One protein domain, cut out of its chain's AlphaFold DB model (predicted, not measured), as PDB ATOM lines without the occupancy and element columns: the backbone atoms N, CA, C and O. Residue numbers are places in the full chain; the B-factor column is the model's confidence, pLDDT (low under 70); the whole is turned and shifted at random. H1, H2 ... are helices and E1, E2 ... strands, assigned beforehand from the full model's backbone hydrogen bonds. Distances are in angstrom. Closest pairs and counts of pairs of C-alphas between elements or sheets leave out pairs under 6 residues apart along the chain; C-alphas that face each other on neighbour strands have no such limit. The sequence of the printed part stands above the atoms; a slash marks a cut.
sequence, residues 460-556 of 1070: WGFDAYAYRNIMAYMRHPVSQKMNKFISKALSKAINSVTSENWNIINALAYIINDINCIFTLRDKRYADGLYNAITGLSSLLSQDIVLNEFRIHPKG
ATOM      1  N   TRP A 460     184.231  50.728 112.399       96.31
ATOM      2  CA  TRP A 460     185.668  50.700 112.241       96.31
ATOM      3  C   TRP A 460     186.071  49.441 111.480       96.31
ATOM      4  O   TRP A 460     185.387  48.413 111.512       96.31
ATOM      5  N   GLY A 461     187.167  49.539 110.744       96.00
ATOM      6  CA  GLY A 461     187.679  48.458 109.918       96.00
ATOM      7  C   GLY A 461     189.141  48.673 109.574       96.00
ATOM      8  O   GLY A 461     189.764  49.622 110.037       96.00
ATOM      9  N   PHE A 462     189.710  47.786 108.775       96.19
ATOM     10  CA  PHE A 462     191.125  47.836 108.428       96.19
ATOM     11  C   PHE A 462     191.343  47.382 106.988       96.19
ATOM     12  O   PHE A 462     190.530  46.643 106.420       96.19
ATOM     13  N   ASP A 463     192.415  47.894 106.392       95.06
ATOM     14  CA  ASP A 463     192.744  47.680 104.988       95.06
ATOM     15  C   ASP A 463     193.445  46.331 104.743       95.06
ATOM     16  O   ASP A 463     193.722  45.546 105.656       95.06
ATOM     17  N   ALA A 464     193.704  46.031 103.468       92.50
ATOM     18  CA  ALA A 464     194.351  44.788 103.064       92.50
ATOM     19  C   ALA A 464     195.790  44.669 103.599       92.50
ATOM     20  O   ALA A 464     196.269  43.554 103.812       92.50
ATOM     21  N   TYR A 465     196.475  45.795 103.817       92.69
ATOM     22  CA  TYR A 465     197.814  45.828 104.396       92.69
ATOM     23  C   TYR A 465     197.790  45.396 105.868       92.69
ATOM     24  O   TYR A 465     198.450  44.419 106.232       92.69
ATOM     25  N   ALA A 466     196.951  46.033 106.687       93.81
ATOM     26  CA  ALA A 466     196.761  45.665 108.086       93.81
ATOM     27  C   ALA A 466     196.251  44.220 108.235       93.81
ATOM     28  O   ALA A 466     196.735  43.492 109.099       93.81
ATOM     29  N   TYR A 467     195.351  43.755 107.356       92.81
ATOM     30  CA  TYR A 467     194.899  42.356 107.338       92.81
ATOM     31  C   TYR A 467     196.075  41.373 107.204       92.81
ATOM     32  O   TYR A 467     196.166  40.400 107.953       92.81
ATOM     33  N   ARG A 468     196.986  41.619 106.250       88.94
ATOM     34  CA  ARG A 468     198.156  40.755 106.021       88.94
ATOM     35  C   ARG A 468     199.118  40.776 107.202       88.94
ATOM     36  O   ARG A 468     199.635  39.721 107.564       88.94
ATOM     37  N   ASN A 469     199.309  41.936 107.826       89.25
ATOM     38  CA  ASN A 469     200.114  42.042 109.039       89.25
ATOM     39  C   ASN A 469     199.480  41.251 110.191       89.25
ATOM     40  O   ASN A 469     200.155  40.425 110.790       89.25
ATOM     41  N   ILE A 470     198.175  41.403 110.452       90.75
ATOM     42  CA  ILE A 470     197.452  40.601 111.457       90.75
ATOM     43  C   ILE A 470     197.684  39.107 111.216       90.75
ATOM     44  O   ILE A 470     198.089  38.388 112.126       90.75
ATOM     45  N   MET A 471     197.485  38.652 109.980       86.31
ATOM     46  CA  MET A 471     197.638  37.248 109.607       86.31
ATOM     47  C   MET A 471     199.060  36.714 109.853       86.31
ATOM     48  O   MET A 471     199.206  35.577 110.298       86.31
ATOM     49  N   ALA A 472     200.096  37.521 109.603       82.25
ATOM     50  CA  ALA A 472     201.495  37.127 109.783       82.25
ATOM     51  C   ALA A 472     201.896  36.904 111.255       82.25
ATOM     52  O   ALA A 472     202.833  36.154 111.521       82.25
ATOM     53  N   TYR A 473     201.187  37.528 112.203       84.50
ATOM     54  CA  TYR A 473     201.532  37.532 113.632       84.50
ATOM     55  C   TYR A 473     200.541  36.767 114.519       84.50
ATOM     56  O   TYR A 473     200.594  36.851 115.745       84.50
ATOM     57  N   MET A 474     199.630  36.004 113.917       79.69
ATOM     58  CA  MET A 474     198.707  35.139 114.644       79.69
ATOM     59  C   MET A 474     199.321  33.781 115.011       79.69
ATOM     60  O   MET A 474     200.162  33.235 114.299       79.69
ATOM     61  N   ARG A 475     198.812  33.180 116.096       72.56
ATOM     62  CA  ARG A 475     199.170  31.823 116.551       72.56
ATOM     63  C   ARG A 475     198.858  30.784 115.452       72.56
ATOM     64  O   ARG A 475     197.708  30.662 115.031       72.56
ATOM     65  N   HIS A 476     199.874  30.057 114.981       68.75
ATOM     66  CA  HIS A 476     199.800  29.098 113.860       68.75
ATOM     67  C   HIS A 476     199.159  27.760 114.321       68.75
ATOM     68  O   HIS A 476     199.343  27.394 115.487       68.75
ATOM     69  N   PRO A 477     198.422  27.012 113.461       54.62
ATOM     70  CA  PRO A 477     198.467  27.044 111.992       54.62
ATOM     71  C   PRO A 477     197.531  28.014 111.245       54.62
ATOM     72  O   PRO A 477     196.364  28.188 111.612       54.62
ATOM     73  N   VAL A 478     198.025  28.582 110.128       56.12
ATOM     74  CA  VAL A 478     197.207  29.268 109.103       56.12
ATOM     75  C   VAL A 478     196.161  28.298 108.553       56.12
ATOM     76  O   VAL A 478     196.482  27.246 108.009       56.12
ATOM     77  N   SER A 479     194.885  28.654 108.698       67.25
ATOM     78  CA  SER A 479     193.747  27.845 108.245       67.25
ATOM     79  C   SER A 479     192.552  28.730 107.884       67.25
ATOM     80  O   SER A 479     192.504  29.909 108.236       67.25
ATOM     81  N   GLN A 480     191.521  28.167 107.245       70.81
ATOM     82  CA  GLN A 480     190.264  28.887 106.978       70.81
ATOM     83  C   GLN A 480     189.624  29.461 108.263       70.81
ATOM     84  O   GLN A 480     188.942  30.485 108.224       70.81
ATOM     85  N   LYS A 481     189.882  28.838 109.423       82.12
ATOM     86  CA  LYS A 481     189.405  29.288 110.739       82.12
ATOM     87  C   LYS A 481     190.064  30.605 111.175       82.12
ATOM     88  O   LYS A 481     189.385  31.430 111.777       82.12
ATOM     89  N   MET A 482     191.328  30.832 110.810       84.50
ATOM     90  CA  MET A 482     192.046  32.090 111.057       84.50
ATOM     91  C   MET A 482     191.406  33.257 110.296       84.50
ATOM     92  O   MET A 482     191.088  34.278 110.895       84.50
ATOM     93  N   ASN A 483     191.121  33.077 109.003       87.69
ATOM     94  CA  ASN A 483     190.421  34.096 108.209       87.69
ATOM     95  C   ASN A 483     189.054  34.443 108.821       87.69
ATOM     96  O   ASN A 483     188.680  35.610 108.902       87.69
ATOM     97  N   LYS A 484     188.325  33.438 109.325       90.06
ATOM     98  CA  LYS A 484     187.048  33.653 110.018       90.06
ATOM     99  C   LYS A 484     187.212  34.465 111.308       90.06
ATOM    100  O   LYS A 484     186.374  35.322 111.570       90.06
ATOM    101  N   PHE A 485     188.269  34.233 112.088       93.25
ATOM    102  CA  PHE A 485     188.571  35.055 113.262       93.25
ATOM    103  C   PHE A 485     188.793  36.521 112.863       93.25
ATOM    104  O   PHE A 485     188.091  37.391 113.372       93.25
ATOM    105  N   ILE A 486     189.688  36.788 111.905       93.50
ATOM    106  CA  ILE A 486     190.030  38.157 111.482       93.50
ATOM    107  C   ILE A 486     188.791  38.878 110.921       93.50
ATOM    108  O   ILE A 486     188.430  39.958 111.386       93.50
ATOM    109  N   SER A 487     188.095  38.260 109.963       92.56
ATOM    110  CA  SER A 487     186.976  38.897 109.257       92.56
ATOM    111  C   SER A 487     185.666  38.947 110.046       92.56
ATOM    112  O   SER A 487     184.784  39.722 109.681       92.56
ATOM    113  N   LYS A 488     185.482  38.120 111.088       93.00
ATOM    114  CA  LYS A 488     184.229  38.076 111.868       93.00
ATOM    115  C   LYS A 488     184.443  38.413 113.341       93.00
ATOM    116  O   LYS A 488     183.880  39.396 113.807       93.00
ATOM    117  N   ALA A 489     185.237  37.633 114.074       95.44
ATOM    118  CA  ALA A 489     185.398  37.819 115.519       95.44
ATOM    119  C   ALA A 489     186.132  39.126 115.863       95.44
ATOM    120  O   ALA A 489     185.629  39.920 116.654       95.44
ATOM    121  N   LEU A 490     187.277  39.390 115.226       96.81
ATOM    122  CA  LEU A 490     188.046  40.612 115.454       96.81
ATOM    123  C   LEU A 490     187.281  41.852 114.981       96.81
ATOM    124  O   LEU A 490     187.159  42.807 115.739       96.81
ATOM    125  N   SER A 491     186.696  41.815 113.779       94.69
ATOM    126  CA  SER A 491     185.854  42.912 113.278       94.69
ATOM    127  C   SER A 491     184.672  43.220 114.215       94.69
ATOM    128  O   SER A 491     184.423  44.380 114.548       94.69
ATOM    129  N   LYS A 492     183.991  42.187 114.736       95.62
ATOM    130  CA  LYS A 492     182.938  42.339 115.752       95.62
ATOM    131  C   LYS A 492     183.460  42.994 117.024       95.62
ATOM    132  O   LYS A 492     182.840  43.928 117.521       95.62
ATOM    133  N   ALA A 493     184.586  42.514 117.549       96.94
ATOM    134  CA  ALA A 493     185.174  43.053 118.767       96.94
ATOM    135  C   ALA A 493     185.556  44.526 118.603       96.94
ATOM    136  O   ALA A 493     185.170  45.336 119.436       96.94
ATOM    137  N   ILE A 494     186.212  44.885 117.493       96.69
ATOM    138  CA  ILE A 494     186.571  46.269 117.149       96.69
ATOM    139  C   ILE A 494     185.347  47.189 117.214       96.69
ATOM    140  O   ILE A 494     185.426  48.269 117.791       96.69
ATOM    141  N   ASN A 495     184.208  46.752 116.675       95.50
ATOM    142  CA  ASN A 495     182.962  47.522 116.675       95.50
ATOM    143  C   ASN A 495     182.146  47.401 117.980       95.50
ATOM    144  O   ASN A 495     181.114  48.052 118.117       95.50
ATOM    145  N   SER A 496     182.594  46.584 118.940       94.75
ATOM    146  CA  SER A 496     181.950  46.400 120.250       94.75
ATOM    147  C   SER A 496     182.648  47.157 121.384       94.75
ATOM    148  O   SER A 496     182.038  47.369 122.430       94.75
ATOM    149  N   VAL A 497     183.909  47.571 121.205       93.50
ATOM    150  CA  VAL A 497     184.622  48.398 122.193       93.50
ATOM    151  C   VAL A 497     183.975  49.787 122.291       93.50
ATOM    152  O   VAL A 497     183.545  50.356 121.289       93.50
ATOM    153  N   THR A 498     183.918  50.347 123.501       85.50
ATOM    154  CA  THR A 498     183.258  51.633 123.794       85.50
ATOM    155  C   THR A 498     184.143  52.867 123.592       85.50
ATOM    156  O   THR A 498     183.623  53.973 123.489       85.50
ATOM    157  N   SER A 499     185.467  52.706 123.575       88.19
ATOM    158  CA  SER A 499     186.439  53.796 123.431       88.19
ATOM    159  C   SER A 499     187.712  53.319 122.737       88.19
ATOM    160  O   SER A 499     188.119  52.171 122.906       88.19
ATOM    161  N   GLU A 500     188.376  54.214 122.001       92.56
ATOM    162  CA  GLU A 500     189.638  53.925 121.303       92.56
ATOM    163  C   GLU A 500     189.574  52.692 120.379       92.56
ATOM    164  O   GLU A 500     190.483  51.865 120.357       92.56
ATOM    165  N   ASN A 501     188.509  52.557 119.586       93.75
ATOM    166  CA  ASN A 501     188.329  51.442 118.642       93.75
ATOM    167  C   ASN A 501     189.475  51.324 117.614       93.75
ATOM    168  O   ASN A 501     189.718  50.245 117.079       93.75
ATOM    169  N   TRP A 502     190.195  52.425 117.360       94.69
ATOM    170  CA  TRP A 502     191.407  52.458 116.535       94.69
ATOM    171  C   TRP A 502     192.544  51.584 117.095       94.69
ATOM    172  O   TRP A 502     193.443  51.185 116.352       94.69
ATOM    173  N   ASN A 503     192.530  51.313 118.403       95.38
ATOM    174  CA  ASN A 503     193.551  50.555 119.100       95.38
ATOM    175  C   ASN A 503     193.174  49.067 119.134       95.38
ATOM    176  O   ASN A 503     192.376  48.615 119.959       95.38
ATOM    177  N   ILE A 504     193.801  48.288 118.251       96.56
ATOM    178  CA  ILE A 504     193.562  46.844 118.114       96.56
ATOM    179  C   ILE A 504     193.731  46.077 119.435       96.56
ATOM    180  O   ILE A 504     193.031  45.093 119.661       96.56
ATOM    181  N   ILE A 505     194.599  46.544 120.343       96.44
ATOM    182  CA  ILE A 505     194.838  45.910 121.647       96.44
ATOM    183  C   ILE A 505     193.547  45.860 122.475       96.44
ATOM    184  O   ILE A 505     193.265  44.836 123.096       96.44
ATOM    185  N   ASN A 506     192.728  46.914 122.426       96.69
ATOM    186  CA  ASN A 506     191.465  46.980 123.162       96.69
ATOM    187  C   ASN A 506     190.455  45.955 122.627       96.69
ATOM    188  O   ASN A 506     189.786  45.278 123.405       96.69
ATOM    189  N   ALA A 507     190.393  45.773 121.304       97.06
ATOM    190  CA  ALA A 507     189.545  44.756 120.684       97.06
ATOM    191  C   ALA A 507     190.001  43.332 121.040       97.06
ATOM    192  O   ALA A 507     189.177  42.466 121.328       97.06
ATOM    193  N   LEU A 508     191.313  43.083 121.077       97.44
ATOM    194  CA  LEU A 508     191.857  41.788 121.494       97.44
ATOM    195  C   LEU A 508     191.559  41.507 122.969       97.44
ATOM    196  O   LEU A 508     191.103  40.415 123.303       97.44
ATOM    197  N   ALA A 509     191.738  42.502 123.840       96.44
ATOM    198  CA  ALA A 509     191.393  42.400 125.254       96.44
ATOM    199  C   ALA A 509     189.893  42.129 125.465       96.44
ATOM    200  O   ALA A 509     189.540  41.317 126.320       96.44
ATOM    201  N   TYR A 510     189.020  42.746 124.660       96.38
ATOM    202  CA  TYR A 510     187.577  42.496 124.684       96.38
ATOM    203  C   TYR A 510     187.238  41.027 124.387       96.38
ATOM    204  O   TYR A 510     186.441  40.427 125.101       96.38
ATOM    205  N   ILE A 511     187.893  40.413 123.393       96.62
ATOM    206  CA  ILE A 511     187.705  38.985 123.075       96.62
ATOM    207  C   ILE A 511     188.211  38.098 124.220       96.62
ATOM    208  O   ILE A 511     187.520  37.176 124.652       96.62
ATOM    209  N   ILE A 512     189.424  38.363 124.712       95.31
ATOM    210  CA  ILE A 512     190.086  37.548 125.743       95.31
ATOM    211  C   ILE A 512     189.256  37.517 127.036       95.31
ATOM    212  O   ILE A 512     189.088  36.453 127.637       95.31
ATOM    213  N   ASN A 513     188.708  38.668 127.431       95.31
ATOM    214  CA  ASN A 513     187.970  38.849 128.682       95.31
ATOM    215  C   ASN A 513     186.446  38.662 128.533       95.31
ATOM    216  O   ASN A 513     185.696  39.033 129.432       95.31
ATOM    217  N   ASP A 514     185.971  38.100 127.417       94.12
ATOM    218  CA  ASP A 514     184.539  37.927 127.153       94.12
ATOM    219  C   ASP A 514     183.864  36.927 128.107       94.12
ATOM    220  O   ASP A 514     184.039  35.708 127.995       94.12
ATOM    221  N   ILE A 515     183.027  37.443 129.003       90.31
ATOM    222  CA  ILE A 515     182.178  36.656 129.912       90.31
ATOM    223  C   ILE A 515     180.782  36.369 129.331       90.31
ATOM    224  O   ILE A 515     180.041  35.557 129.870       90.31
ATOM    225  N   ASN A 516     180.420  36.996 128.206       88.44
ATOM    226  CA  ASN A 516     179.073  36.928 127.631       88.44
ATOM    227  C   ASN A 516     178.905  35.797 126.606       88.44
ATOM    228  O   ASN A 516     177.909  35.759 125.885       88.44
ATOM    229  N   CYS A 517     179.866  34.875 126.514       89.31
ATOM    230  CA  CYS A 517     179.828  33.752 125.573       89.31
ATOM    231  C   CYS A 517     179.722  34.153 124.092       89.31
ATOM    232  O   CYS A 517     179.236  33.371 123.272       89.31
ATOM    233  N   ILE A 518     180.190  35.351 123.731       92.12
ATOM    234  CA  ILE A 518     180.148  35.868 122.359       92.12
ATOM    235  C   ILE A 518     181.232  35.201 121.506       92.12
ATOM    236  O   ILE A 518     180.996  34.876 120.338       92.12
ATOM    237  N   PHE A 519     182.419  34.992 122.080       94.75
ATOM    238  CA  PHE A 519     183.590  34.479 121.372       94.75
ATOM    239  C   PHE A 519     183.949  33.063 121.811       94.75
ATOM    240  O   PHE A 519     183.912  32.712 122.990       94.75
ATOM    241  N   THR A 520     184.338  32.229 120.847       93.69
ATOM    242  CA  THR A 520     184.732  30.845 121.127       93.69
ATOM    243  C   THR A 520     186.111  30.778 121.782       93.69
ATOM    244  O   THR A 520     186.919  31.696 121.647       93.69
ATOM    245  N   LEU A 521     186.444  29.651 122.423       91.62
ATOM    246  CA  LEU A 521     187.793  29.397 122.951       91.62
ATOM    247  C   LEU A 521     188.878  29.594 121.874       91.62
ATOM    248  O   LEU A 521     189.951  30.127 122.155       91.62
ATOM    249  N   ARG A 522     188.575  29.226 120.621       90.44
ATOM    250  CA  ARG A 522     189.471  29.437 119.478       90.44
ATOM    251  C   ARG A 522     189.731  30.923 119.234       90.44
ATOM    252  O   ARG A 522     190.883  31.316 119.072       90.44
ATOM    253  N   ASP A 523     188.677  31.737 119.232       92.88
ATOM    254  CA  ASP A 523     188.790  33.185 119.044       92.88
ATOM    255  C   ASP A 523     189.619  33.816 120.172       92.88
ATOM    256  O   ASP A 523     190.498  34.631 119.901       92.88
ATOM    257  N   LYS A 524     189.420  33.373 121.422       93.31
ATOM    258  CA  LYS A 524     190.209  33.833 122.575       93.31
ATOM    259  C   LYS A 524     191.698  33.508 122.440       93.31
ATOM    260  O   LYS A 524     192.524  34.388 122.660       93.31
ATOM    261  N   ARG A 525     192.057  32.294 121.999       90.12
ATOM    262  CA  ARG A 525     193.464  31.911 121.757       90.12
ATOM    263  C   ARG A 525     194.117  32.684 120.620       90.12
ATOM    264  O   ARG A 525     195.294  33.027 120.716       90.12
ATOM    265  N   TYR A 526     193.375  32.944 119.546       91.38
ATOM    266  CA  TYR A 526     193.858  33.781 118.453       91.38
ATOM    267  C   TYR A 526     194.072  35.228 118.901       91.38
ATOM    268  O   TYR A 526     195.123  35.798 118.607       91.38
ATOM    269  N   ALA A 527     193.124  35.788 119.657       94.19
ATOM    270  CA  ALA A 527     193.238  37.130 120.208       94.19
ATOM    271  C   ALA A 527     194.426  37.260 121.170       94.19
ATOM    272  O   ALA A 527     195.201  38.203 121.054       94.19
ATOM    273  N   ASP A 528     194.612  36.289 122.065       91.69
ATOM    274  CA  ASP A 528     195.730  36.253 123.012       91.69
ATOM    275  C   ASP A 528     197.087  36.105 122.311       91.69
ATOM    276  O   ASP A 528     198.039  36.806 122.643       91.69
ATOM    277  N   GLY A 529     197.168  35.259 121.279       89.06
ATOM    278  CA  GLY A 529     198.375  35.125 120.462       89.06
ATOM    279  C   GLY A 529     198.767  36.434 119.776       89.06
ATOM    280  O   GLY A 529     199.917  36.856 119.870       89.06
ATOM    281  N   LEU A 530     197.805  37.117 119.147       92.12
ATOM    282  CA  LEU A 530     198.063  38.405 118.501       92.12
ATOM    283  C   LEU A 530     198.367  39.512 119.523       92.12
ATOM    284  O   LEU A 530     199.238  40.348 119.287       92.12
ATOM    285  N   TYR A 531     197.707  39.496 120.684       94.00
ATOM    286  CA  TYR A 531     197.999  40.407 121.792       94.00
ATOM    287  C   TYR A 531     199.447  40.235 122.267       94.00
ATOM    288  O   TYR A 531     200.163  41.221 122.459       94.00
ATOM    289  N   ASN A 532     199.920  38.991 122.385       89.75
ATOM    290  CA  ASN A 532     201.309  38.686 122.718       89.75
ATOM    291  C   ASN A 532     202.271  39.140 121.612       89.75
ATOM    292  O   ASN A 532     203.330  39.686 121.914       89.75
ATOM    293  N   ALA A 533     201.901  38.998 120.340       90.31
ATOM    294  CA  ALA A 533     202.730  39.484 119.243       90.31
ATOM    295  C   ALA A 533     202.939  40.996 119.298       90.31
ATOM    296  O   ALA A 533     204.073  41.473 119.318       90.31
ATOM    297  N   ILE A 534     201.844  41.746 119.413       93.19
ATOM    298  CA  ILE A 534     201.879  43.207 119.448       93.19
ATOM    299  C   ILE A 534     202.595  43.703 120.705       93.19
ATOM    300  O   ILE A 534     203.441  44.592 120.609       93.19
ATOM    301  N   THR A 535     202.320  43.128 121.880       92.19
ATOM    302  CA  THR A 535     202.986  43.546 123.129       92.19
ATOM    303  C   THR A 535     204.473  43.195 123.139       92.19
ATOM    304  O   THR A 535     205.291  44.013 123.563       92.19
ATOM    305  N   GLY A 536     204.841  42.022 122.616       89.94
ATOM    306  CA  GLY A 536     206.230  41.598 122.471       89.94
ATOM    307  C   GLY A 536     207.012  42.513 121.531       89.94
ATOM    308  O   GLY A 536     208.042  43.052 121.926       89.94
ATOM    309  N   LEU A 537     206.484  42.784 120.335       91.12
ATOM    310  CA  LEU A 537     207.098  43.717 119.385       91.12
ATOM    311  C   LEU A 537     207.184  45.141 119.948       91.12
ATOM    312  O   LEU A 537     208.206  45.804 119.786       91.12
ATOM    313  N   SER A 538     206.151  45.601 120.661       94.06
ATOM    314  CA  SER A 538     206.127  46.945 121.260       94.06
ATOM    315  C   SER A 538     207.224  47.127 122.306       94.06
ATOM    316  O   SER A 538     207.767  48.223 122.438       94.06
ATOM    317  N   SER A 539     207.598  46.050 123.007       90.50
ATOM    318  CA  SER A 539     208.729  46.066 123.943       90.50
ATOM    319  C   SER A 539     210.092  46.225 123.257       90.50
ATOM    320  O   SER A 539     211.041  46.657 123.906       90.50
ATOM    321  N   LEU A 540     210.186  45.921 121.954       90.12
ATOM    322  CA  LEU A 540     211.412  46.029 121.155       90.12
ATOM    323  C   LEU A 540     211.466  47.301 120.292       90.12
ATOM    324  O   LEU A 540     212.548  47.843 120.084       90.12
ATOM    325  N   LEU A 541     210.324  47.767 119.772       87.56
ATOM    326  CA  LEU A 541     210.248  48.808 118.734       87.56
ATOM    327  C   LEU A 541     209.442  50.056 119.111       87.56
ATOM    328  O   LEU A 541     209.274  50.921 118.265       87.56
ATOM    329  N   SER A 542     208.991  50.207 120.358       92.88
ATOM    330  CA  SER A 542     207.949  51.162 120.782       92.88
ATOM    331  C   SER A 542     206.554  50.812 120.256       92.88
ATOM    332  O   SER A 542     206.378  50.300 119.149       92.88
ATOM    333  N   GLN A 543     205.538  51.102 121.067       92.31
ATOM    334  CA  GLN A 543     204.152  50.758 120.754       92.31
ATOM    335  C   GLN A 543     203.614  51.515 119.534       92.31
ATOM    336  O   GLN A 543     202.895  50.927 118.730       92.31
ATOM    337  N   ASP A 544     203.986  52.784 119.356       91.56
ATOM    338  CA  ASP A 544     203.498  53.594 118.237       91.56
ATOM    339  C   ASP A 544     203.964  53.049 116.885       91.56
ATOM    340  O   ASP A 544     203.158  52.953 115.962       91.56
ATOM    341  N   ILE A 545     205.230  52.624 116.777       93.56
ATOM    342  CA  ILE A 545     205.776  52.023 115.548       93.56
ATOM    343  C   ILE A 545     205.045  50.724 115.211       93.56
ATOM    344  O   ILE A 545     204.730  50.483 114.051       93.56
ATOM    345  N   VAL A 546     204.751  49.893 116.212       94.06
ATOM    346  CA  VAL A 546     204.076  48.611 115.982       94.06
ATOM    347  C   VAL A 546     202.618  48.834 115.597       94.06
ATOM    348  O   VAL A 546     202.182  48.333 114.564       94.06
ATOM    349  N   LEU A 547     201.861  49.620 116.371       94.38
ATOM    350  CA  LEU A 547     200.445  49.892 116.092       94.38
ATOM    351  C   LEU A 547     200.233  50.580 114.738       94.38
ATOM    352  O   LEU A 547     199.187  50.391 114.114       94.38
ATOM    353  N   ASN A 548     201.233  51.318 114.255       92.38
ATOM    354  CA  ASN A 548     201.222  51.938 112.937       92.38
ATOM    355  C   ASN A 548     201.099  50.937 111.773       92.38
ATOM    356  O   ASN A 548     200.671  51.336 110.692       92.38
ATOM    357  N   GLU A 549     201.428  49.663 111.987       92.50
ATOM    358  CA  GLU A 549     201.322  48.605 110.975       92.50
ATOM    359  C   GLU A 549     200.050  47.746 111.140       92.50
ATOM    360  O   GLU A 549     199.739  46.920 110.283       92.50
ATOM    361  N   PHE A 550     199.271  47.970 112.206       94.12
ATOM    362  CA  PHE A 550     197.991  47.300 112.499       94.12
ATOM    363  C   PHE A 550     196.831  48.304 112.576       94.12
ATOM    364  O   PHE A 550     195.925  48.163 113.400       94.12
ATOM    365  N   ARG A 551     196.875  49.356 111.751       94.69
ATOM    366  CA  ARG A 551     195.924  50.469 111.831       94.69
ATOM    367  C   ARG A 551     194.487  50.004 111.631       94.69
ATOM    368  O   ARG A 551     194.150  49.341 110.651       94.69
ATOM    369  N   ILE A 552     193.633  50.456 112.537       96.69
ATOM    370  CA  ILE A 552     192.184  50.414 112.390       96.69
ATOM    371  C   ILE A 552     191.718  51.834 112.069       96.69
ATOM    372  O   ILE A 552     192.179  52.810 112.665       96.69
ATOM    373  N   HIS A 553     190.817  51.938 111.103       95.38
ATOM    374  CA  HIS A 553     190.329  53.176 110.524       95.38
ATOM    375  C   HIS A 553     188.816  53.315 110.733       95.38
ATOM    376  O   HIS A 553     188.089  52.320 110.609       95.38
ATOM    377  N   PRO A 554     188.319  54.533 111.008       93.50
ATOM    378  CA  PRO A 554     186.888  54.790 111.054       93.50
ATOM    379  C   PRO A 554     186.300  54.678 109.641       93.50
ATOM    380  O   PRO A 554     186.854  55.210 108.678       93.50
ATOM    381  N   LYS A 555     185.162  53.992 109.516       91.31
ATOM    382  CA  LYS A 555     184.408  53.836 108.259       91.31
ATOM    383  C   LYS A 555     183.284  54.861 108.107       91.31
ATOM    384  O   LYS A 555     182.774  55.044 107.009       91.31
ATOM    385  N   GLY A 556     182.922  55.536 109.197       89.38
ATOM    386  CA  GLY A 556     181.745  56.396 109.289       89.38
ATOM    387  C   GLY A 556     180.669  55.754 110.160       89.38
ATOM    388  O   GLY A 556     180.974  54.987 111.071       89.38
TER     389      GLY A 556
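This is residues 460 to 556 of the 1070 residues of the protein "SET domain-containing protein" of Stentor coeruleus (UniProt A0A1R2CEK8). Look for a long helix, H4, with H3 folded back along it as a hairpin and H2 crossing both; H1 packs on H2, and short H5 folds back at H4's end. The closing strand, E1, pairs antiparallel with residues 460 to 461. The 97 printed residues hold five named helices, then one strand: mostly helix, compact, radius of gyration of the C-alphas 12.3 A, spans 34 by 33 by 24 A.

Start at H4, residues 521 to 541. H3, residues 504 to 512, touches it, closest C-alphas Ile 512 and Lys 524, 4.9 A. H2, residues 480 to 494, is about perpendicular to H4, at 75 degrees, and touches its residues 523 to 527 alone, closest C-alphas Phe 485 and Asp 523, 6.1 A. H1, residues 464 to 472, touches residues 482 to 486 of H2 alone. H5, residues 543 to 547, touches H4. E1, residues 553 to 556, pairs with no named strand. Every O i to N i+4 pair is within hydrogen-bond range in H1, H3 and H5, 9 of 11 in H2, 16 of 17 in H4.

Find C-alpha 521 at (187.793, 29.397, 122.951); H4 runs 30.0 A to C-alpha 541. E1 ends at C-alpha 556, (181.745, 56.396, 109.289).

The printed part has no cut; residues 476 to 479 are under pLDDT 70.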